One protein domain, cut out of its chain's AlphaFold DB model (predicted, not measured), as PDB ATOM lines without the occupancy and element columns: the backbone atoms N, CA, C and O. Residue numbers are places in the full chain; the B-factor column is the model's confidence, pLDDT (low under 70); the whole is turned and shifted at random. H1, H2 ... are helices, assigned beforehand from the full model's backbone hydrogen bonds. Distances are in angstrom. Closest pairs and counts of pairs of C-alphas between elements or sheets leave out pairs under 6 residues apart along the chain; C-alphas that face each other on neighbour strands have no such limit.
ATOM      1  N   VAL A 368     -35.973 -18.519 -13.702       67.69
ATOM      2  CA  VAL A 368     -36.399 -17.172 -13.285       67.69
ATOM      3  C   VAL A 368     -37.903 -16.945 -13.463       67.69
ATOM      4  O   VAL A 368     -38.560 -16.416 -12.566       67.69
ATOM      5  N   ARG A 369     -38.458 -17.337 -14.617       67.25
ATOM      6  CA  ARG A 369     -39.873 -17.093 -14.946       67.25
ATOM      7  C   ARG A 369     -40.800 -17.979 -14.118       67.25
ATOM      8  O   ARG A 369     -41.868 -17.528 -13.697       67.25
ATOM      9  N   ASP A 370     -40.361 -19.204 -13.868       84.81
ATOM     10  CA  ASP A 370     -41.110 -20.164 -13.067       84.81
ATOM     11  C   ASP A 370     -41.106 -19.718 -11.599       84.81
ATOM     12  O   ASP A 370     -42.155 -19.707 -10.975       84.81
ATOM     13  N   ALA A 371     -39.989 -19.187 -11.080       90.12
ATOM     14  CA  ALA A 371     -39.890 -18.763  -9.682       90.12
ATOM     15  C   ALA A 371     -40.870 -17.637  -9.291       90.12
ATOM     16  O   ALA A 371     -41.509 -17.735  -8.244       90.12
ATOM     17  N   LYS A 372     -41.030 -16.587 -10.118       91.62
ATOM     18  CA  LYS A 372     -42.031 -15.530  -9.848       91.62
ATOM     19  C   LYS A 372     -43.448 -16.097  -9.877       91.62
ATOM     20  O   LYS A 372     -44.254 -15.795  -9.003       91.62
ATOM     21  N   THR A 373     -43.737 -16.908 -10.894       93.56
ATOM     22  CA  THR A 373     -45.060 -17.513 -11.087       93.56
ATOM     23  C   THR A 373     -45.409 -18.423  -9.912       93.56
ATOM     24  O   THR A 373     -46.472 -18.270  -9.319       93.56
ATOM     25  N   ASP A 374     -44.490 -19.303  -9.516       93.94
ATOM     26  CA  ASP A 374     -44.643 -20.208  -8.380       93.94
ATOM     27  C   ASP A 374     -44.848 -19.440  -7.073       93.94
ATOM     28  O   ASP A 374     -45.685 -19.830  -6.256       93.94
ATOM     29  N   PHE A 375     -44.121 -18.335  -6.874       95.38
ATOM     30  CA  PHE A 375     -44.284 -17.469  -5.708       95.38
ATOM     31  C   PHE A 375     -45.677 -16.836  -5.657       95.38
ATOM     32  O   PHE A 375     -46.363 -16.978  -4.647       95.38
ATOM     33  N   SER A 376     -46.130 -16.207  -6.746       95.50
ATOM     34  CA  SER A 376     -47.467 -15.605  -6.820       95.50
ATOM     35  C   SER A 376     -48.580 -16.641  -6.636       95.50
ATOM     36  O   SER A 376     -49.479 -16.425  -5.831       95.50
ATOM     37  N   VAL A 377     -48.488 -17.802  -7.296       96.75
ATOM     38  CA  VAL A 377     -49.480 -18.885  -7.163       96.75
ATOM     39  C   VAL A 377     -49.513 -19.444  -5.739       96.75
ATOM     40  O   VAL A 377     -50.587 -19.730  -5.210       96.75
ATOM     41  N   SER A 378     -48.355 -19.607  -5.096       96.00
ATOM     42  CA  SER A 378     -48.296 -20.092  -3.711       96.00
ATOM     43  C   SER A 378     -48.869 -19.063  -2.732       96.00
ATOM     44  O   SER A 378     -49.599 -19.444  -1.817       96.00
ATOM     45  N   LEU A 379     -48.605 -17.768  -2.956       96.50
ATOM     46  CA  LEU A 379     -49.199 -16.670  -2.189       96.50
ATOM     47  C   LEU A 379     -50.725 -16.626  -2.320       96.50
ATOM     48  O   LEU A 379     -51.417 -16.515  -1.313       96.50
ATOM     49  N   GLU A 380     -51.262 -16.750  -3.534       97.50
ATOM     50  CA  GLU A 380     -52.711 -16.778  -3.769       97.50
ATOM     51  C   GLU A 380     -53.380 -17.923  -3.003       97.50
ATOM     52  O   GLU A 380     -54.350 -17.710  -2.274       97.50
ATOM     53  N   LYS A 381     -52.834 -19.141  -3.119       97.69
ATOM     54  CA  LYS A 381     -53.374 -20.320  -2.429       97.69
ATOM     55  C   LYS A 381     -53.358 -20.156  -0.911       97.69
ATOM     56  O   LYS A 381     -54.353 -20.470  -0.261       97.69
ATOM     57  N   ILE A 382     -52.243 -19.690  -0.345       95.94
ATOM     58  CA  ILE A 382     -52.124 -19.568   1.111       95.94
ATOM     59  C   ILE A 382     -52.954 -18.402   1.654       95.94
ATOM     60  O   ILE A 382     -53.498 -18.518   2.744       95.94
ATOM     61  N   CYS A 383     -53.137 -17.327   0.881       96.69
ATOM     62  CA  CYS A 383     -54.038 -16.230   1.230       96.69
ATOM     63  C   CYS A 383     -55.488 -16.722   1.348       96.69
ATOM     64  O   CYS A 383     -56.167 -16.410   2.321       96.69
ATOM     65  N   VAL A 384     -55.948 -17.548   0.397       97.00
ATOM     66  CA  VAL A 384     -57.287 -18.162   0.445       97.00
ATOM     67  C   VAL A 384     -57.438 -19.074   1.663       97.00
ATOM     68  O   VAL A 384     -58.484 -19.063   2.315       97.00
ATOM     69  N   LEU A 385     -56.406 -19.855   1.990       96.38
ATOM     70  CA  LEU A 385     -56.421 -20.689   3.189       96.38
ATOM     71  C   LEU A 385     -56.453 -19.838   4.470       96.38
ATOM     72  O   LEU A 385     -57.267 -20.110   5.346       96.38
ATOM     73  N   ALA A 386     -55.623 -18.797   4.566       95.88
ATOM     74  CA  ALA A 386     -55.592 -17.897   5.716       95.88
ATOM     75  C   ALA A 386     -56.955 -17.220   5.943       95.88
ATOM     76  O   ALA A 386     -57.432 -17.197   7.075       95.88
ATOM     77  N   ALA A 387     -57.629 -16.788   4.871       95.31
ATOM     78  CA  ALA A 387     -58.994 -16.266   4.932       95.31
ATOM     79  C   ALA A 387     -59.990 -17.316   5.456       95.31
ATOM     80  O   ALA A 387     -60.802 -17.035   6.336       95.31
ATOM     81  N   LYS A 388     -59.903 -18.567   4.972       95.44
ATOM     82  CA  LYS A 388     -60.734 -19.684   5.460       95.44
ATOM     83  C   LYS A 388     -60.526 -19.943   6.958       95.44
ATOM     84  O   LYS A 388     -61.475 -20.300   7.652       95.44
ATOM     85  N   MET A 389     -59.300 -19.758   7.444       94.19
ATOM     86  CA  MET A 389     -58.924 -19.905   8.852       94.19
ATOM     87  C   MET A 389     -59.273 -18.674   9.707       94.19
ATOM     88  O   MET A 389     -59.113 -18.735  10.922       94.19
ATOM     89  N   ASN A 390     -59.736 -17.566   9.111       92.75
ATOM     90  CA  ASN A 390     -59.807 -16.245   9.753       92.75
ATOM     91  C   ASN A 390     -58.472 -15.831  10.407       92.75
ATOM     92  O   ASN A 390     -58.452 -15.209  11.471       92.75
ATOM     93  N   SER A 391     -57.352 -16.211   9.791       92.62
ATOM     94  CA  SER A 391     -56.020 -15.913  10.310       92.62
ATOM     95  C   SER A 391     -55.644 -14.453  10.021       92.62
ATOM     96  O   SER A 391     -55.865 -13.971   8.905       92.62
ATOM     97  N   PRO A 392     -54.998 -13.742  10.967       88.94
ATOM     98  CA  PRO A 392     -54.499 -12.382  10.736       88.94
ATOM     99  C   PRO A 392     -53.452 -12.299   9.611       88.94
ATOM    100  O   PRO A 392     -53.150 -11.206   9.131       88.94
ATOM    101  N   TYR A 393     -52.899 -13.435   9.174       93.44
ATOM    102  CA  TYR A 393     -51.929 -13.510   8.084       93.44
ATOM    103  C   TYR A 393     -52.530 -13.343   6.686       93.44
ATOM    104  O   TYR A 393     -51.774 -13.077   5.750       93.44
ATOM    105  N   GLU A 394     -53.858 -13.427   6.528       95.12
ATOM    106  CA  GLU A 394     -54.532 -13.147   5.251       95.12
ATOM    107  C   GLU A 394     -54.081 -11.797   4.677       95.12
ATOM    108  O   GLU A 394     -53.663 -11.708   3.522       95.12
ATOM    109  N   GLU A 395     -54.083 -10.754   5.509       93.38
ATOM    110  CA  GLU A 395     -53.728  -9.406   5.080       93.38
ATOM    111  C   GLU A 395     -52.244  -9.286   4.696       93.38
ATOM    112  O   GLU A 395     -51.904  -8.595   3.731       93.38
ATOM    113  N   ALA A 396     -51.353  -9.999   5.391       93.69
ATOM    114  CA  ALA A 396     -49.930 -10.032   5.055       93.69
ATOM    115  C   ALA A 396     -49.687 -10.710   3.695       93.69
ATOM    116  O   ALA A 396     -48.941 -10.181   2.865       93.69
ATOM    117  N   PHE A 397     -50.350 -11.840   3.427       96.06
ATOM    118  CA  PHE A 397     -50.250 -12.526   2.138       96.06
ATOM    119  C   PHE A 397     -50.863 -11.706   1.001       96.06
ATOM    120  O   PHE A 397     -50.243 -11.580  -0.057       96.06
ATOM    121  N   GLY A 398     -52.021 -11.083   1.231       95.75
ATOM    122  CA  GLY A 398     -52.641 -10.165   0.277       95.75
ATOM    123  C   GLY A 398     -51.733  -8.979  -0.057       95.75
ATOM    124  O   GLY A 398     -51.561  -8.638  -1.229       95.75
ATOM    125  N   LEU A 399     -51.082  -8.389   0.952       94.81
ATOM    126  CA  LEU A 399     -50.144  -7.281   0.766       94.81
ATOM    127  C   LEU A 399     -48.916  -7.724  -0.038       94.81
ATOM    128  O   LEU A 399     -48.491  -7.025  -0.958       94.81
ATOM    129  N   ALA A 400     -48.352  -8.893   0.269       95.12
ATOM    130  CA  ALA A 400     -47.237  -9.447  -0.492       95.12
ATOM    131  C   ALA A 400     -47.616  -9.711  -1.959       95.12
ATOM    132  O   ALA A 400     -46.839  -9.387  -2.858       95.12
ATOM    133  N   LEU A 401     -48.814 -10.247  -2.208       95.38
ATOM    134  CA  LEU A 401     -49.326 -10.499  -3.553       95.38
ATOM    135  C   LEU A 401     -49.506  -9.196  -4.343       95.38
ATOM    136  O   LEU A 401     -49.068  -9.117  -5.491       95.38
ATOM    137  N   PHE A 402     -50.075  -8.162  -3.711       94.94
ATOM    138  CA  PHE A 402     -50.195  -6.827  -4.298       94.94
ATOM    139  C   PHE A 402     -48.823  -6.298  -4.739       94.94
ATOM    140  O   PHE A 402     -48.631  -5.948  -5.902       94.94
ATOM    141  N   LEU A 403     -47.834  -6.324  -3.840       92.88
ATOM    142  CA  LEU A 403     -46.478  -5.840  -4.116       92.88
ATOM    143  C   LEU A 403     -45.751  -6.668  -5.190       92.88
ATOM    144  O   LEU A 403     -44.989  -6.114  -5.979       92.88
ATOM    145  N   ALA A 404     -45.983  -7.982  -5.261       92.12
ATOM    146  CA  ALA A 404     -45.403  -8.839  -6.302       92.12
ATOM    147  C   ALA A 404     -45.944  -8.502  -7.707       92.12
ATOM    148  O   ALA A 404     -45.233  -8.650  -8.714       92.12
ATOM    149  N   GLY A 405     -47.198  -8.039  -7.767       91.12
ATOM    150  CA  GLY A 405     -47.873  -7.577  -8.979       91.12
ATOM    151  C   GLY A 405     -47.448  -6.184  -9.448       91.12
ATOM    152  O   GLY A 405     -47.648  -5.858 -10.617       91.12
ATOM    153  N   GLU A 406     -46.828  -5.379  -8.584       87.31
ATOM    154  CA  GLU A 406     -46.394  -4.026  -8.926       87.31
ATOM    155  C   GLU A 406     -45.275  -4.033  -9.984       87.31
ATOM    156  O   GLU A 406     -44.257  -4.725  -9.872       87.31
ATOM    157  N   THR A 407     -45.453  -3.202 -11.011       84.81
ATOM    158  CA  THR A 407     -44.471  -2.940 -12.069       84.81
ATOM    159  C   THR A 407     -44.183  -1.443 -12.113       84.81
ATOM    160  O   THR A 407     -44.853  -0.719 -12.853       84.81
ATOM    161  N   PRO A 408     -43.238  -0.954 -11.294       83.06
ATOM    162  CA  PRO A 408     -42.921   0.465 -11.257       83.06
ATOM    163  C   PRO A 408     -42.482   0.988 -12.628       83.06
ATOM    164  O   PRO A 408     -41.672   0.352 -13.299       83.06
ATOM    165  N   GLU A 409     -43.007   2.147 -13.031       77.88
ATOM    166  CA  GLU A 409     -42.632   2.804 -14.292       77.88
ATOM    167  C   GLU A 409     -41.258   3.485 -14.202       77.88
ATOM    168  O   GLU A 409     -40.525   3.567 -15.188       77.88
ATOM    169  N   GLU A 410     -40.895   3.971 -13.011       77.62
ATOM    170  CA  GLU A 410     -39.602   4.598 -12.746       77.62
ATOM    171  C   GLU A 410     -38.512   3.547 -12.519       77.62
ATOM    172  O   GLU A 410     -38.728   2.525 -11.867       77.62
ATOM    173  N   SER A 411     -37.298   3.816 -13.005       79.56
ATOM    174  CA  SER A 411     -36.148   2.934 -12.773       79.56
ATOM    175  C   SER A 411     -35.579   3.055 -11.360       79.56
ATOM    176  O   SER A 411     -34.928   2.126 -10.895       79.56
ATOM    177  N   THR A 412     -35.812   4.172 -10.667       84.06
ATOM    178  CA  THR A 412     -35.256   4.460  -9.335       84.06
ATOM    179  C   THR A 412     -36.362   4.434  -8.296       84.06
ATOM    180  O   THR A 412     -37.427   4.983  -8.531       84.06
ATOM    181  N   TYR A 413     -36.111   3.817  -7.144       83.56
ATOM    182  CA  TYR A 413     -37.090   3.758  -6.061       83.56
ATOM    183  C   TYR A 413     -37.037   5.037  -5.211       83.56
ATOM    184  O   TYR A 413     -35.979   5.356  -4.661       83.56
ATOM    185  N   THR A 414     -38.154   5.766  -5.102       86.25
ATOM    186  CA  THR A 414     -38.236   7.074  -4.421       86.25
ATOM    187  C   THR A 414     -39.297   7.104  -3.313       86.25
ATOM    188  O   THR A 414     -40.255   6.332  -3.333       86.25
ATOM    189  N   ASP A 415     -39.182   8.048  -2.372       86.62
ATOM    190  CA  ASP A 415     -40.189   8.253  -1.313       86.62
ATOM    191  C   ASP A 415     -41.578   8.591  -1.890       86.62
ATOM    192  O   ASP A 415     -42.607   8.186  -1.353       86.62
ATOM    193  N   SER A 416     -41.627   9.275  -3.040       88.56
ATOM    194  CA  SER A 416     -42.891   9.549  -3.735       88.56
ATOM    195  C   SER A 416     -43.580   8.262  -4.195       88.56
ATOM    196  O   SER A 416     -44.807   8.174  -4.162       88.56
ATOM    197  N   MET A 417     -42.813   7.251  -4.612       87.56
ATOM    198  CA  MET A 417     -43.364   5.949  -4.994       87.56
ATOM    199  C   MET A 417     -43.881   5.176  -3.787       87.56
ATOM    200  O   MET A 417     -44.909   4.505  -3.901       87.56
ATOM    201  N   VAL A 418     -43.209   5.288  -2.636       89.06
ATOM    202  CA  VAL A 418     -43.692   4.724  -1.368       89.06
ATOM    203  C   VAL A 418     -45.069   5.289  -1.051       89.06
ATOM    204  O   VAL A 418     -46.021   4.527  -0.894       89.06
ATOM    205  N   GLU A 419     -45.214   6.611  -1.040       92.12
ATOM    206  CA  GLU A 419     -46.486   7.248  -0.695       92.12
ATOM    207  C   GLU A 419     -47.582   6.988  -1.736       92.12
ATOM    208  O   GLU A 419     -48.731   6.728  -1.377       92.12
ATOM    209  N   ALA A 420     -47.237   6.952  -3.027       91.69
ATOM    210  CA  ALA A 420     -48.181   6.554  -4.068       91.69
ATOM    211  C   ALA A 420     -48.666   5.105  -3.880       91.69
ATOM    212  O   ALA A 420     -49.851   4.820  -4.066       91.69
ATOM    213  N   THR A 421     -47.769   4.191  -3.501       91.81
ATOM    214  CA  THR A 421     -48.099   2.781  -3.243       91.81
ATOM    215  C   THR A 421     -48.944   2.641  -1.980       91.81
ATOM    216  O   THR A 421     -49.966   1.965  -2.018       91.81
ATOM    217  N   ALA A 422     -48.610   3.355  -0.903       93.31
ATOM    218  CA  ALA A 422     -49.421   3.425   0.312       93.31
ATOM    219  C   ALA A 422     -50.851   3.919   0.024       93.31
ATOM    220  O   ALA A 422     -51.820   3.339   0.512       93.31
ATOM    221  N   GLY A 423     -50.993   4.941  -0.828       94.69
ATOM    222  CA  GLY A 423     -52.296   5.420  -1.292       94.69
ATOM    223  C   GLY A 423     -53.082   4.366  -2.081       94.69
ATOM    224  O   GLY A 423     -54.279   4.202  -1.847       94.69
ATOM    225  N   ARG A 424     -52.422   3.608  -2.975       95.44
ATOM    226  CA  ARG A 424     -53.061   2.489  -3.698       95.44
ATOM    227  C   ARG A 424     -53.477   1.349  -2.769       95.44
ATOM    228  O   ARG A 424     -54.558   0.797  -2.961       95.44
ATOM    229  N   LEU A 425     -52.664   1.018  -1.765       94.69
ATOM    230  CA  LEU A 425     -52.992   0.002  -0.760       94.69
ATOM    231  C   LEU A 425     -54.258   0.380   0.013       94.69
ATOM    232  O   LEU A 425     -55.215  -0.391   0.032       94.69
ATOM    233  N   ALA A 426     -54.319   1.599   0.557       94.38
ATOM    234  CA  ALA A 426     -55.509   2.086   1.255       94.38
ATOM    235  C   ALA A 426     -56.753   2.079   0.343       94.38
ATOM    236  O   ALA A 426     -57.821   1.619   0.739       94.38
ATOM    237  N   ALA A 427     -56.610   2.521  -0.913       95.44
ATOM    238  CA  ALA A 427     -57.695   2.486  -1.897       95.44
ATOM    239  C   ALA A 427     -58.141   1.059  -2.278       95.44
ATOM    240  O   ALA A 427     -59.288   0.873  -2.683       95.44
ATOM    241  N   SER A 428     -57.265   0.062  -2.132       94.50
ATOM    242  CA  SER A 428     -57.568  -1.355  -2.381       94.50
ATOM    243  C   SER A 428     -58.192  -2.061  -1.172       94.50
ATOM    244  O   SER A 428     -58.453  -3.258  -1.245       94.50
ATOM    245  N   GLY A 429     -58.452  -1.342  -0.074       94.69
ATOM    246  CA  GLY A 429     -59.121  -1.880   1.111       94.69
ATOM    247  C   GLY A 429     -58.190  -2.491   2.160       94.69
ATOM    248  O   GLY A 429     -58.691  -3.091   3.107       94.69
ATOM    249  N   PHE A 430     -56.868  -2.333   2.026       95.69
ATOM    250  CA  PHE A 430     -55.929  -2.730   3.080       95.69
ATOM    251  C   PHE A 430     -56.108  -1.865   4.334       95.69
ATOM    252  O   PHE A 430     -56.387  -0.666   4.239       95.69
ATOM    253  N   SER A 431     -55.914  -2.464   5.509       95.31
ATOM    254  CA  SER A 431     -56.000  -1.773   6.791       95.31
ATOM    255  C   SER A 431     -54.900  -0.723   6.960       95.31
ATOM    256  O   SER A 431     -53.839  -0.771   6.331       95.31
ATOM    257  N   GLU A 432     -55.118   0.213   7.888       94.50
ATOM    258  CA  GLU A 432     -54.086   1.179   8.286       94.50
ATOM    259  C   GLU A 432     -52.814   0.469   8.768       94.50
ATOM    260  O   GLU A 432     -51.711   0.864   8.392       94.50
ATOM    261  N   ARG A 433     -52.958  -0.646   9.497       90.44
ATOM    262  CA  ARG A 433     -51.829  -1.450   9.979       90.44
ATOM    263  C   ARG A 433     -51.027  -2.066   8.832       90.44
ATOM    264  O   ARG A 433     -49.800  -2.092   8.898       90.44
ATOM    265  N   ALA A 434     -51.678  -2.545   7.774       91.31
ATOM    266  CA  ALA A 434     -50.977  -3.050   6.593       91.31
ATOM    267  C   ALA A 434     -50.183  -1.946   5.882       91.31
ATOM    268  O   ALA A 434     -49.036  -2.162   5.489       91.31
ATOM    269  N   VAL A 435     -50.755  -0.744   5.774       93.50
ATOM    270  CA  VAL A 435     -50.071   0.425   5.201       93.50
ATOM    271  C   VAL A 435     -48.889   0.864   6.072       93.50
ATOM    272  O   VAL A 435     -47.814   1.167   5.549       93.50
ATOM    273  N   GLU A 436     -49.047   0.862   7.396       90.88
ATOM    274  CA  GLU A 436     -47.962   1.130   8.343       90.88
ATOM    275  C   GLU A 436     -46.843   0.095   8.235       90.88
ATOM    276  O   GLU A 436     -45.679   0.477   8.140       90.88
ATOM    277  N   ASN A 437     -47.174  -1.197   8.166       86.88
ATOM    278  CA  ASN A 437     -46.197  -2.272   7.977       86.88
ATOM    279  C   ASN A 437     -45.448  -2.131   6.644       86.88
ATOM    280  O   ASN A 437     -44.227  -2.295   6.597       86.88
ATOM    281  N   PHE A 438     -46.153  -1.784   5.561       90.88
ATOM    282  CA  PHE A 438     -45.533  -1.482   4.271       90.88
ATOM    283  C   PHE A 438     -44.522  -0.335   4.396       90.88
ATOM    284  O   PHE A 438     -43.370  -0.495   3.987       90.88
ATOM    285  N   ARG A 439     -44.918   0.789   5.010       90.44
ATOM    286  CA  ARG A 439     -44.027   1.935   5.241       90.44
ATOM    287  C   ARG A 439     -42.853   1.566   6.138       90.44
ATOM    288  O   ARG A 439     -41.722   1.926   5.825       90.44
ATOM    289  N   ALA A 440     -43.087   0.814   7.208       85.38
ATOM    290  CA  ALA A 440     -42.035   0.352   8.101       85.38
ATOM    291  C   ALA A 440     -41.003  -0.490   7.344       85.38
ATOM    292  O   ALA A 440     -39.814  -0.306   7.555       85.38
ATOM    293  N   ASN A 441     -41.414  -1.325   6.387       82.25
ATOM    294  CA  ASN A 441     -40.494  -2.134   5.580       82.25
ATOM    295  C   ASN A 441     -39.638  -1.330   4.577       82.25
ATOM    296  O   ASN A 441     -38.720  -1.891   3.972       82.25
ATOM    297  N   THR A 442     -39.869  -0.023   4.409       82.62
ATOM    298  CA  THR A 442     -39.116   0.809   3.450       82.62
ATOM    299  C   THR A 442     -37.684   1.129   3.875       82.62
ATOM    300  O   THR A 442     -36.870   1.476   3.028       82.62
ATOM    301  N   TRP A 443     -37.293   0.937   5.140       78.50
ATOM    302  CA  TRP A 443     -35.889   1.152   5.538       78.50
ATOM    303  C   TRP A 443     -34.911   0.287   4.711       78.50
ATOM    304  O   TRP A 443     -33.778   0.689   4.436       78.50
ATOM    305  N   MET A 444     -35.362  -0.883   4.241       73.19
ATOM    306  CA  MET A 444     -34.581  -1.752   3.358       73.19
ATOM    307  C   MET A 444     -34.445  -1.177   1.940       73.19
ATOM    308  O   MET A 444     -33.405  -1.351   1.304       73.19
ATOM    309  N   THR A 445     -35.455  -0.461   1.437       74.38
ATOM    310  CA  THR A 445     -35.469   0.061   0.059       74.38
ATOM    311  C   THR A 445     -34.423   1.149  -0.141       74.38
ATOM    312  O   THR A 445     -33.776   1.187  -1.187       74.38
ATOM    313  N   GLN A 446     -34.169   1.970   0.882       77.00
ATOM    314  CA  GLN A 446     -33.117   2.991   0.862       77.00
ATOM    315  C   GLN A 446     -31.720   2.372   0.703       77.00
ATOM    316  O   GLN A 446     -30.895   2.865  -0.073       77.00
ATOM    317  N   SER A 447     -31.474   1.253   1.390       82.19
ATOM    318  CA  SER A 447     -30.202   0.525   1.321       82.19
ATOM    319  C   SER A 447     -29.954  -0.011  -0.092       82.19
ATOM    320  O   SER A 447     -28.887   0.212  -0.661       82.19
ATOM    321  N   TYR A 448     -30.962  -0.639  -0.706       88.00
ATOM    322  CA  TYR A 448     -30.860  -1.185  -2.064       88.00
ATOM    323  C   TYR A 448     -30.840  -0.108  -3.157       88.00
ATOM    324  O   TYR A 448     -30.099  -0.237  -4.131       88.00
ATOM    325  N   SER A 449     -31.580   0.989  -2.982       85.75
ATOM    326  CA  SER A 449     -31.544   2.135  -3.902       85.75
ATOM    327  C   SER A 449     -30.140   2.759  -3.949       85.75
ATOM    328  O   SER A 449     -29.589   2.988  -5.024       85.75
ATOM    329  N   THR A 450     -29.477   2.891  -2.791       84.69
ATOM    330  CA  THR A 450     -28.076   3.361  -2.692       84.69
ATOM    331  C   THR A 450     -27.083   2.422  -3.392       84.69
ATOM    332  O   THR A 450     -25.998   2.834  -3.802       84.69
ATOM    333  N   LEU A 451     -27.450   1.152  -3.555       84.62
ATOM    334  CA  LEU A 451     -26.674   0.142  -4.273       84.62
ATOM    335  C   LEU A 451     -26.967   0.107  -5.780       84.62
ATOM    336  O   LEU A 451     -26.406  -0.732  -6.486       84.62
ATOM    337  N   GLY A 452     -27.821   1.008  -6.272       86.00
ATOM    338  CA  GLY A 452     -28.191   1.111  -7.681       86.00
ATOM    339  C   GLY A 452     -29.189   0.050  -8.135       86.00
ATOM    340  O   GLY A 452     -29.280  -0.220  -9.330       86.00
ATOM    341  N   TRP A 453     -29.914  -0.587  -7.212       90.19
ATOM    342  CA  TRP A 453     -30.974  -1.517  -7.592       90.19
ATOM    343  C   TRP A 453     -32.156  -0.749  -8.178       90.19
ATOM    344  O   TRP A 453     -32.565   0.282  -7.640       90.19
ATOM    345  N   ASN A 454     -32.720  -1.269  -9.268       90.12
ATOM    346  CA  ASN A 454     -33.880  -0.648  -9.887       90.12
ATOM    347  C   ASN A 454     -35.140  -0.792  -9.010       90.12
ATOM    348  O   ASN A 454     -35.231  -1.660  -8.133       90.12
ATOM    349  N   ALA A 455     -36.139   0.049  -9.273       89.44
ATOM    350  CA  ALA A 455     -37.368   0.063  -8.492       89.44
ATOM    351  C   ALA A 455     -38.152  -1.252  -8.566       89.44
ATOM    352  O   ALA A 455     -38.713  -1.674  -7.557       89.44
ATOM    353  N   TYR A 456     -38.168  -1.919  -9.723       90.06
ATOM    354  CA  TYR A 456     -38.855  -3.199  -9.886       90.06
ATOM    355  C   TYR A 456     -38.302  -4.246  -8.914       90.06
ATOM    356  O   TYR A 456     -39.047  -4.823  -8.126       90.06
ATOM    357  N   ARG A 457     -36.983  -4.434  -8.906       89.81
ATOM    358  CA  ARG A 457     -36.267  -5.378  -8.049       89.81
ATOM    359  C   ARG A 457     -36.489  -5.090  -6.566       89.81
ATOM    360  O   ARG A 457     -36.705  -6.016  -5.786       89.81
ATOM    361  N   ILE A 458     -36.484  -3.811  -6.191       90.62
ATOM    362  CA  ILE A 458     -36.774  -3.370  -4.823       90.62
ATOM    363  C   ILE A 458     -38.218  -3.720  -4.432       90.62
ATOM    364  O   ILE A 458     -38.420  -4.311  -3.374       90.62
ATOM    365  N   SER A 459     -39.209  -3.455  -5.290       89.69
ATOM    366  CA  SER A 459     -40.606  -3.844  -5.038       89.69
ATOM    367  C   SER A 459     -40.773  -5.358  -4.871       89.69
ATOM    368  O   SER A 459     -41.484  -5.803  -3.971       89.69
ATOM    369  N   GLN A 460     -40.067  -6.167  -5.670       91.81
ATOM    370  CA  GLN A 460     -40.105  -7.628  -5.527       91.81
ATOM    371  C   GLN A 460     -39.480  -8.099  -4.202       91.81
ATOM    372  O   GLN A 460     -40.018  -9.000  -3.557       91.81
ATOM    373  N   LEU A 461     -38.395  -7.467  -3.741       91.19
ATOM    374  CA  LEU A 461     -37.845  -7.735  -2.408       91.19
ATOM    375  C   LEU A 461     -38.802  -7.339  -1.280       91.19
ATOM    376  O   LEU A 461     -38.857  -8.033  -0.264       91.19
ATOM    377  N   MET A 462     -39.565  -6.255  -1.438       90.81
ATOM    378  CA  MET A 462     -40.592  -5.892  -0.460       90.81
ATOM    379  C   MET A 462     -41.693  -6.948  -0.393       90.81
ATOM    380  O   MET A 462     -42.066  -7.350   0.706       90.81
ATOM    381  N   ALA A 463     -42.158  -7.448  -1.541       93.12
ATOM    382  CA  ALA A 463     -43.129  -8.539  -1.597       93.12
ATOM    383  C   ALA A 463     -42.617  -9.790  -0.863       93.12
ATOM    384  O   ALA A 463     -43.307 -10.335  -0.002       93.12
ATOM    385  N   LEU A 464     -41.372 -10.194  -1.140       92.81
ATOM    386  CA  LEU A 464     -40.703 -11.306  -0.462       92.81
ATOM    387  C   LEU A 464     -40.568 -11.070   1.046       92.81
ATOM    388  O   LEU A 464     -40.799 -11.983   1.830       92.81
ATOM    389  N   SER A 465     -40.224  -9.850   1.469       90.62
ATOM    390  CA  SER A 465     -40.108  -9.530   2.891       90.62
ATOM    391  C   SER A 465     -41.436  -9.620   3.623       90.62
ATOM    392  O   SER A 465     -41.457 -10.117   4.744       90.62
ATOM    393  N   THR A 466     -42.507  -9.119   3.009       91.50
ATOM    394  CA  THR A 466     -43.856  -9.153   3.575       91.50
ATOM    395  C   THR A 466     -44.393 -10.583   3.642       91.50
ATOM    396  O   THR A 466     -45.060 -10.931   4.608       91.50
ATOM    397  N   ALA A 467     -44.063 -11.426   2.657       91.88
ATOM    398  CA  ALA A 467     -44.435 -12.843   2.640       91.88
ATOM    399  C   ALA A 467     -43.636 -13.711   3.629       91.88
ATOM    400  O   ALA A 467     -44.042 -14.831   3.930       91.88
ATOM    401  N   ASP A 468     -42.487 -13.231   4.110       89.31
ATOM    402  CA  ASP A 468     -41.603 -13.961   5.021       89.31
ATOM    403  C   ASP A 468     -42.109 -13.878   6.468       89.31
ATOM    404  O   ASP A 468     -41.489 -13.272   7.340       89.31
ATOM    405  N   VAL A 469     -43.270 -14.492   6.694       87.81
ATOM    406  CA  VAL A 469     -43.956 -14.625   7.991       87.81
ATOM    407  C   VAL A 469     -43.523 -15.885   8.753       87.81
ATOM    408  O   VAL A 469     -44.182 -16.318   9.698       87.81
ATOM    409  N   PHE A 470     -42.418 -16.499   8.319       83.38
ATOM    410  CA  PHE A 470     -41.889 -17.742   8.863       83.38
ATOM    411  C   PHE A 470     -40.845 -17.465   9.957       83.38
ATOM    412  O   PHE A 470     -39.778 -16.907   9.688       83.38
ATOM    413  N   GLY A 471     -41.113 -17.956  11.171       74.88
ATOM    414  CA  GLY A 471     -40.175 -17.953  12.297       74.88
ATOM    415  C   GLY A 471     -40.438 -16.856  13.335       74.88
ATOM    416  O   GLY A 471     -41.008 -15.811  13.032       74.88
ATOM    417  N   GLY A 472     -39.994 -17.103  14.571       73.38
ATOM    418  CA  GLY A 472     -40.334 -16.286  15.742       73.38
ATOM    419  C   GLY A 472     -41.623 -16.753  16.429       73.38
ATOM    420  O   GLY A 472     -42.347 -17.578  15.889       73.38
ATOM    421  N   MET A 473     -41.874 -16.243  17.636       73.88
ATOM    422  CA  MET A 473     -43.088 -16.549  18.402       73.88
ATOM    423  C   MET A 473     -44.287 -15.785  17.835       73.88
ATOM    424  O   MET A 473     -44.198 -14.577  17.608       73.88
ATOM    425  N   GLY A 474     -45.403 -16.485  17.658       80.31
ATOM    426  CA  GLY A 474     -46.619 -15.977  17.035       80.31
ATOM    427  C   GLY A 474     -46.547 -15.918  15.511       80.31
ATOM    428  O   GLY A 474     -47.334 -15.180  14.932       80.31
ATOM    429  N   SER A 475     -45.605 -16.626  14.875       88.62
ATOM    430  CA  SER A 475     -45.411 -16.653  13.417       88.62
ATOM    431  C   SER A 475     -46.483 -17.485  12.704       88.62
ATOM    432  O   SER A 475     -47.250 -18.193  13.350       88.62
ATOM    433  N   TRP A 476     -46.517 -17.469  11.366       90.50
ATOM    434  CA  TRP A 476     -47.447 -18.316  10.601       90.50
ATOM    435  C   TRP A 476     -47.316 -19.804  10.948       90.50
ATOM    436  O   TRP A 476     -48.306 -20.522  10.908       90.50
ATOM    437  N   ASN A 477     -46.118 -20.265  11.330       86.12
ATOM    438  CA  ASN A 477     -45.866 -21.663  11.700       86.12
ATOM    439  C   ASN A 477     -46.440 -22.058  13.069       86.12
ATOM    440  O   ASN A 477     -46.432 -23.243  13.395       86.12
ATOM    441  N   ASP A 478     -46.892 -21.082  13.861       84.81
ATOM    442  CA  ASP A 478     -47.520 -21.314  15.164       84.81
ATOM    443  C   ASP A 478     -49.053 -21.419  15.049       84.81
ATOM    444  O   ASP A 478     -49.730 -21.709  16.035       84.81
ATOM    445  N   GLU A 479     -49.608 -21.176  13.856       87.31
ATOM    446  CA  GLU A 479     -51.035 -21.333  13.567       87.31
ATOM    447  C   GLU A 479     -51.439 -22.813  13.547       87.31
ATOM    448  O   GLU A 479     -50.671 -23.692  13.151       87.31
ATOM    449  N   TYR A 480     -52.688 -23.086  13.923       84.44
ATOM    450  CA  TYR A 480     -53.267 -24.427  13.897       84.44
ATOM    451  C   TYR A 480     -54.511 -24.454  13.009       84.44
ATOM    452  O   TYR A 480     -55.473 -23.718  13.240       84.44
ATOM    453  N   ALA A 481     -54.512 -25.315  11.989       86.19
ATOM    454  CA  ALA A 481     -55.617 -25.434  11.045       86.19
ATOM    455  C   ALA A 481     -56.483 -26.658  11.380       86.19
ATOM    456  O   ALA A 481     -56.357 -27.708  10.752       86.19
ATOM    457  N   GLU A 482     -57.403 -26.502  12.337       80.94
ATOM    458  CA  GLU A 482     -58.228 -27.585  12.911       80.94
ATOM    459  C   GLU A 482     -58.838 -28.543  11.870       80.94
ATOM    460  O   GLU A 482     -58.801 -29.758  12.045       80.94
ATOM    461  N   ASN A 483     -59.351 -28.009  10.755       87.06
ATOM    462  CA  ASN A 483     -60.038 -28.792   9.721       87.06
ATOM    463  C   ASN A 483     -59.211 -29.021   8.442       87.06
ATOM    464  O   ASN A 483     -59.647 -29.758   7.559       87.06
ATOM    465  N   ASP A 484     -58.041 -28.391   8.313       90.62
ATOM    466  CA  ASP A 484     -57.264 -28.349   7.066       90.62
ATOM    467  C   ASP A 484     -55.754 -28.524   7.297       90.62
ATOM    468  O   ASP A 484     -54.954 -28.117   6.456       90.62
ATOM    469  N   GLN A 485     -55.345 -29.147   8.407       89.62
ATOM    470  CA  GLN A 485     -53.941 -29.240   8.820       89.62
ATOM    471  C   GLN A 485     -53.012 -29.741   7.704       89.62
ATOM    472  O   GLN A 485     -52.018 -29.095   7.394       89.62
ATOM    473  N   ALA A 486     -53.361 -30.828   7.008       89.81
ATOM    474  CA  ALA A 486     -52.534 -31.345   5.913       89.81
ATOM    475  C   ALA A 486     -52.377 -30.345   4.747       89.81
ATOM    476  O   ALA A 486     -51.305 -30.244   4.148       89.81
ATOM    477  N   LEU A 487     -53.434 -29.591   4.430       92.56
ATOM    478  CA  LEU A 487     -53.396 -28.558   3.396       92.56
ATOM    479  C   LEU A 487     -52.579 -27.347   3.861       92.56
ATOM    480  O   LEU A 487     -51.784 -26.822   3.086       92.56
ATOM    481  N   TYR A 488     -52.738 -26.935   5.120       92.19
ATOM    482  CA  TYR A 488     -51.928 -25.899   5.757       92.19
ATOM    483  C   TYR A 488     -50.437 -26.233   5.686       92.19
ATOM    484  O   TYR A 488     -49.651 -25.431   5.183       92.19
ATOM    485  N   GLU A 489     -50.045 -27.439   6.089       89.75
ATOM    486  CA  GLU A 489     -48.648 -27.879   6.065       89.75
ATOM    487  C   GLU A 489     -48.088 -27.911   4.637       89.75
ATOM    488  O   GLU A 489     -46.971 -27.443   4.392       89.75
ATOM    489  N   GLN A 490     -48.878 -28.412   3.681       90.06
ATOM    490  CA  GLN A 490     -48.506 -28.445   2.269       90.06
ATOM    491  C   GLN A 490     -48.295 -27.031   1.708       90.06
ATOM    492  O   GLN A 490     -47.237 -26.752   1.139       90.06
ATOM    493  N   LEU A 491     -49.279 -26.138   1.854       93.44
ATOM    494  CA  LEU A 491     -49.219 -24.789   1.282       93.44
ATOM    495  C   LEU A 491     -48.139 -23.930   1.945       93.44
ATOM    496  O   LEU A 491     -47.473 -23.158   1.256       93.44
ATOM    497  N   SER A 492     -47.903 -24.112   3.244       91.94
ATOM    498  CA  SER A 492     -46.809 -23.455   3.972       91.94
ATOM    499  C   SER A 492     -45.444 -23.848   3.410       91.94
ATOM    500  O   SER A 492     -44.603 -22.988   3.144       91.94
ATOM    501  N   ALA A 493     -45.231 -25.145   3.167       87.62
ATOM    502  CA  ALA A 493     -44.002 -25.650   2.564       87.62
ATOM    503  C   ALA A 493     -43.836 -25.197   1.102       87.62
ATOM    504  O   ALA A 493     -42.731 -24.833   0.687       87.62
ATOM    505  N   GLU A 494     -44.924 -25.197   0.321       90.19
ATOM    506  CA  GLU A 494     -44.941 -24.685  -1.053       90.19
ATOM    507  C   GLU A 494     -44.555 -23.203  -1.098       90.19
ATOM    508  O   GLU A 494     -43.625 -22.858  -1.833       90.19
ATOM    509  N   LEU A 495     -45.188 -22.357  -0.270       92.50
ATOM    510  CA  LEU A 495     -44.865 -20.934  -0.182       92.50
ATOM    511  C   LEU A 495     -43.418 -20.726   0.249       92.50
ATOM    512  O   LEU A 495     -42.711 -19.968  -0.410       92.50
ATOM    513  N   PHE A 496     -42.953 -21.385   1.315       90.06
ATOM    514  CA  PHE A 496     -41.587 -21.187   1.797       90.06
ATOM    515  C   PHE A 496     -40.554 -21.508   0.708       90.06
ATOM    516  O   PHE A 496     -39.648 -20.715   0.442       90.06
ATOM    517  N   ARG A 497     -40.723 -22.635   0.008       87.88
ATOM    518  CA  ARG A 497     -39.861 -23.011  -1.119       87.88
ATOM    519  C   ARG A 497     -39.930 -21.986  -2.253       87.88
ATOM    520  O   ARG A 497     -38.887 -21.585  -2.767       87.88
ATOM    521  N   ALA A 498     -41.131 -21.558  -2.641       91.81
ATOM    522  CA  ALA A 498     -41.318 -20.586  -3.714       91.81
ATOM    523  C   ALA A 498     -40.706 -19.219  -3.361       91.81
ATOM    524  O   ALA A 498     -40.027 -18.616  -4.190       91.81
ATOM    525  N   LEU A 499     -40.855 -18.782  -2.109       91.56
ATOM    526  CA  LEU A 499     -40.253 -17.571  -1.558       91.56
ATOM    527  C   LEU A 499     -38.725 -17.625  -1.650       91.56
ATOM    528  O   LEU A 499     -38.115 -16.690  -2.165       91.56
ATOM    529  N   ARG A 500     -38.089 -18.722  -1.217       90.19
ATOM    530  CA  ARG A 500     -36.620 -18.860  -1.257       90.19
ATOM    531  C   ARG A 500     -36.086 -18.964  -2.688       90.19
ATOM    532  O   ARG A 500     -35.079 -18.330  -3.005       90.19
ATOM    533  N   ASN A 501     -36.786 -19.680  -3.572       90.81
ATOM    534  CA  ASN A 501     -36.464 -19.730  -5.003       90.81
ATOM    535  C   ASN A 501     -36.544 -18.341  -5.645       90.81
ATOM    536  O   ASN A 501     -35.632 -17.931  -6.364       90.81
ATOM    537  N   TYR A 502     -37.629 -17.609  -5.387       93.00
ATOM    538  CA  TYR A 502     -37.834 -16.302  -5.991       93.00
ATOM    539  C   TYR A 502     -36.872 -15.255  -5.430       93.00
ATOM    540  O   TYR A 502     -36.303 -14.484  -6.199       93.00
ATOM    541  N   PHE A 503     -36.582 -15.289  -4.129       92.69
ATOM    542  CA  PHE A 503     -35.535 -14.468  -3.528       92.69
ATOM    543  C   PHE A 503     -34.173 -14.702  -4.191       92.69
ATOM    544  O   PHE A 503     -33.524 -13.744  -4.613       92.69
ATOM    545  N   ALA A 504     -33.764 -15.962  -4.362       91.56
ATOM    546  CA  ALA A 504     -32.508 -16.302  -5.023       91.56
ATOM    547  C   ALA A 504     -32.416 -15.714  -6.443       91.56
ATOM    548  O   ALA A 504     -31.389 -15.150  -6.823       91.56
ATOM    549  N   VAL A 505     -33.515 -15.777  -7.198       90.88
ATOM    550  CA  VAL A 505     -33.636 -15.192  -8.538       90.88
ATOM    551  C   VAL A 505     -33.554 -13.663  -8.504       90.88
ATOM    552  O   VAL A 505     -32.767 -13.078  -9.252       90.88
ATOM    553  N   VAL A 506     -34.316 -12.998  -7.631       91.06
ATOM    554  CA  VAL A 506     -34.315 -11.528  -7.500       91.06
ATOM    555  C   VAL A 506     -32.920 -11.022  -7.124       91.06
ATOM    556  O   VAL A 506     -32.468 -10.004  -7.644       91.06
ATOM    557  N   VAL A 507     -32.187 -11.740  -6.274       90.19
ATOM    558  CA  VAL A 507     -30.822 -11.372  -5.868       90.19
ATOM    559  C   VAL A 507     -29.765 -11.687  -6.941       90.19
ATOM    560  O   VAL A 507     -28.783 -10.954  -7.067       90.19
ATOM    561  N   ALA A 508     -29.955 -12.724  -7.755       85.31
ATOM    562  CA  ALA A 508     -29.025 -13.055  -8.838       85.31
ATOM    563  C   ALA A 508     -29.230 -12.202 -10.109       85.31
ATOM    564  O   ALA A 508     -28.296 -12.026 -10.893       85.31
ATOM    565  N   THR A 509     -30.432 -11.655 -10.314       80.50
ATOM    566  CA  THR A 509     -30.774 -10.869 -11.512       80.50
ATOM    567  C   THR A 509     -30.028  -9.532 -11.534       80.50
ATOM    568  O   THR A 509     -29.980  -8.817 -10.532       80.50
ATOM    569  N   ARG A 510     -29.428  -9.200 -12.686       67.62
ATOM    570  CA  ARG A 510     -28.657  -7.961 -12.903       67.62
ATOM    571  C   ARG A 510     -29.457  -6.831 -13.557       67.62
ATOM    572  O   ARG A 510     -28.966  -5.708 -13.561       67.62
ATOM    573  N   GLU A 511     -30.621  -7.148 -14.122       54.22
ATOM    574  CA  GLU A 511     -31.465  -6.217 -14.885       54.22
ATOM    575  C   GLU A 511     -32.427  -5.418 -14.016       54.22
ATOM    576  O   GLU A 511     -33.121  -6.008 -13.148       54.22
TER     577      GLU A 511
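Overview. This is residues 368 to 511 of the 511 residues of an uncharacterized protein of Chitinophagaceae bacterium (UniProt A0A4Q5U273). Four helices, H1, H2, H6 and H7, make an up-and-down bundle in which each runs against the one before it in the chain, with the long H7 and H1 together on one side and the shorter H2 and H6 on the other. Beyond H2, on the side away from H1 and H7, lies the small helical hairpin of H3 and H4, while the short H5 folds against H6. The printed part has 144 residues with seven named helices, H1 to H7 in order, and no named strand; the class is all helix. It is compact, with a radius of gyration of the C-alphas of 15.1 A and spans of 46 by 33 by 25 A.

Along the chain. Find C-alpha 485 at (-53.941, -29.240, 8.820); from there H7, residues 485 to 508, runs 34.6 A to C-alpha 508 at (-29.025, -13.055, -8.838). Go back to C-alpha 368 at (-36.399, -17.172, -13.285), where H1, residues 368 to 388, begins and runs 30.8 A. H2 is residues 393 to 405, 18.5 A long, and H6 is residues 455 to 467, also 18.5 A. Between them look for H3, residues 415 to 427, 18.4 A; H4, residues 432 to 440, 12.1 A; and H5, residues 443 to 450, 11.6 A.

Arrangement. Start at H7, which touches H1, closest at the C-alphas of Phe 375 and Ala 498, 4.7 A apart; they run opposite ways at a shallow tilt of 33 degrees, only just short of steep. H1 and H2 form a hairpin and touch closest at the C-alphas of Ala 386 and Glu 394, 4.9 A. H2 touches H6 at a shallow tilt of 16 degrees, opposite ways, with the C-alphas of Ala 400 and Ala 463 closest at 4.3 A. With residues 499 to 506 alone H7 touches H6, its hairpin partner; the closest C-alphas, of Leu 464 and Leu 499, are 6.4 A apart. H2 and H7 are apart. Moving outward, H5 and H6 form a hairpin, closest at the C-alphas of Thr 445 and Ile 458, 6.1 A. H3 and H4 form another, closest at the C-alphas of Ala 422 and Val 435, 5.8 A. H2, with residues 395 to 399 alone, and H4 only just touch, with 3 pairs of C-alphas within 8 A; Glu 395 and Ala 434 have the closest C-alphas, 7.1 A. In H1, H2, H3, H4, H6 and H7 every O i to N i+4 pair is within hydrogen-bond range; in H5, 3 of 4 are.

Size, cuts and confidence. The two C-alphas farthest apart, of Gly 452 and Asn 483, are 47.0 A apart. The printed part has no cut. The link from H6 to H7, residues 468 to 484, is long. Mean pLDDT of the printed part is 89.0; look for values under 70 at residues 368 to 369 and 510 to 511.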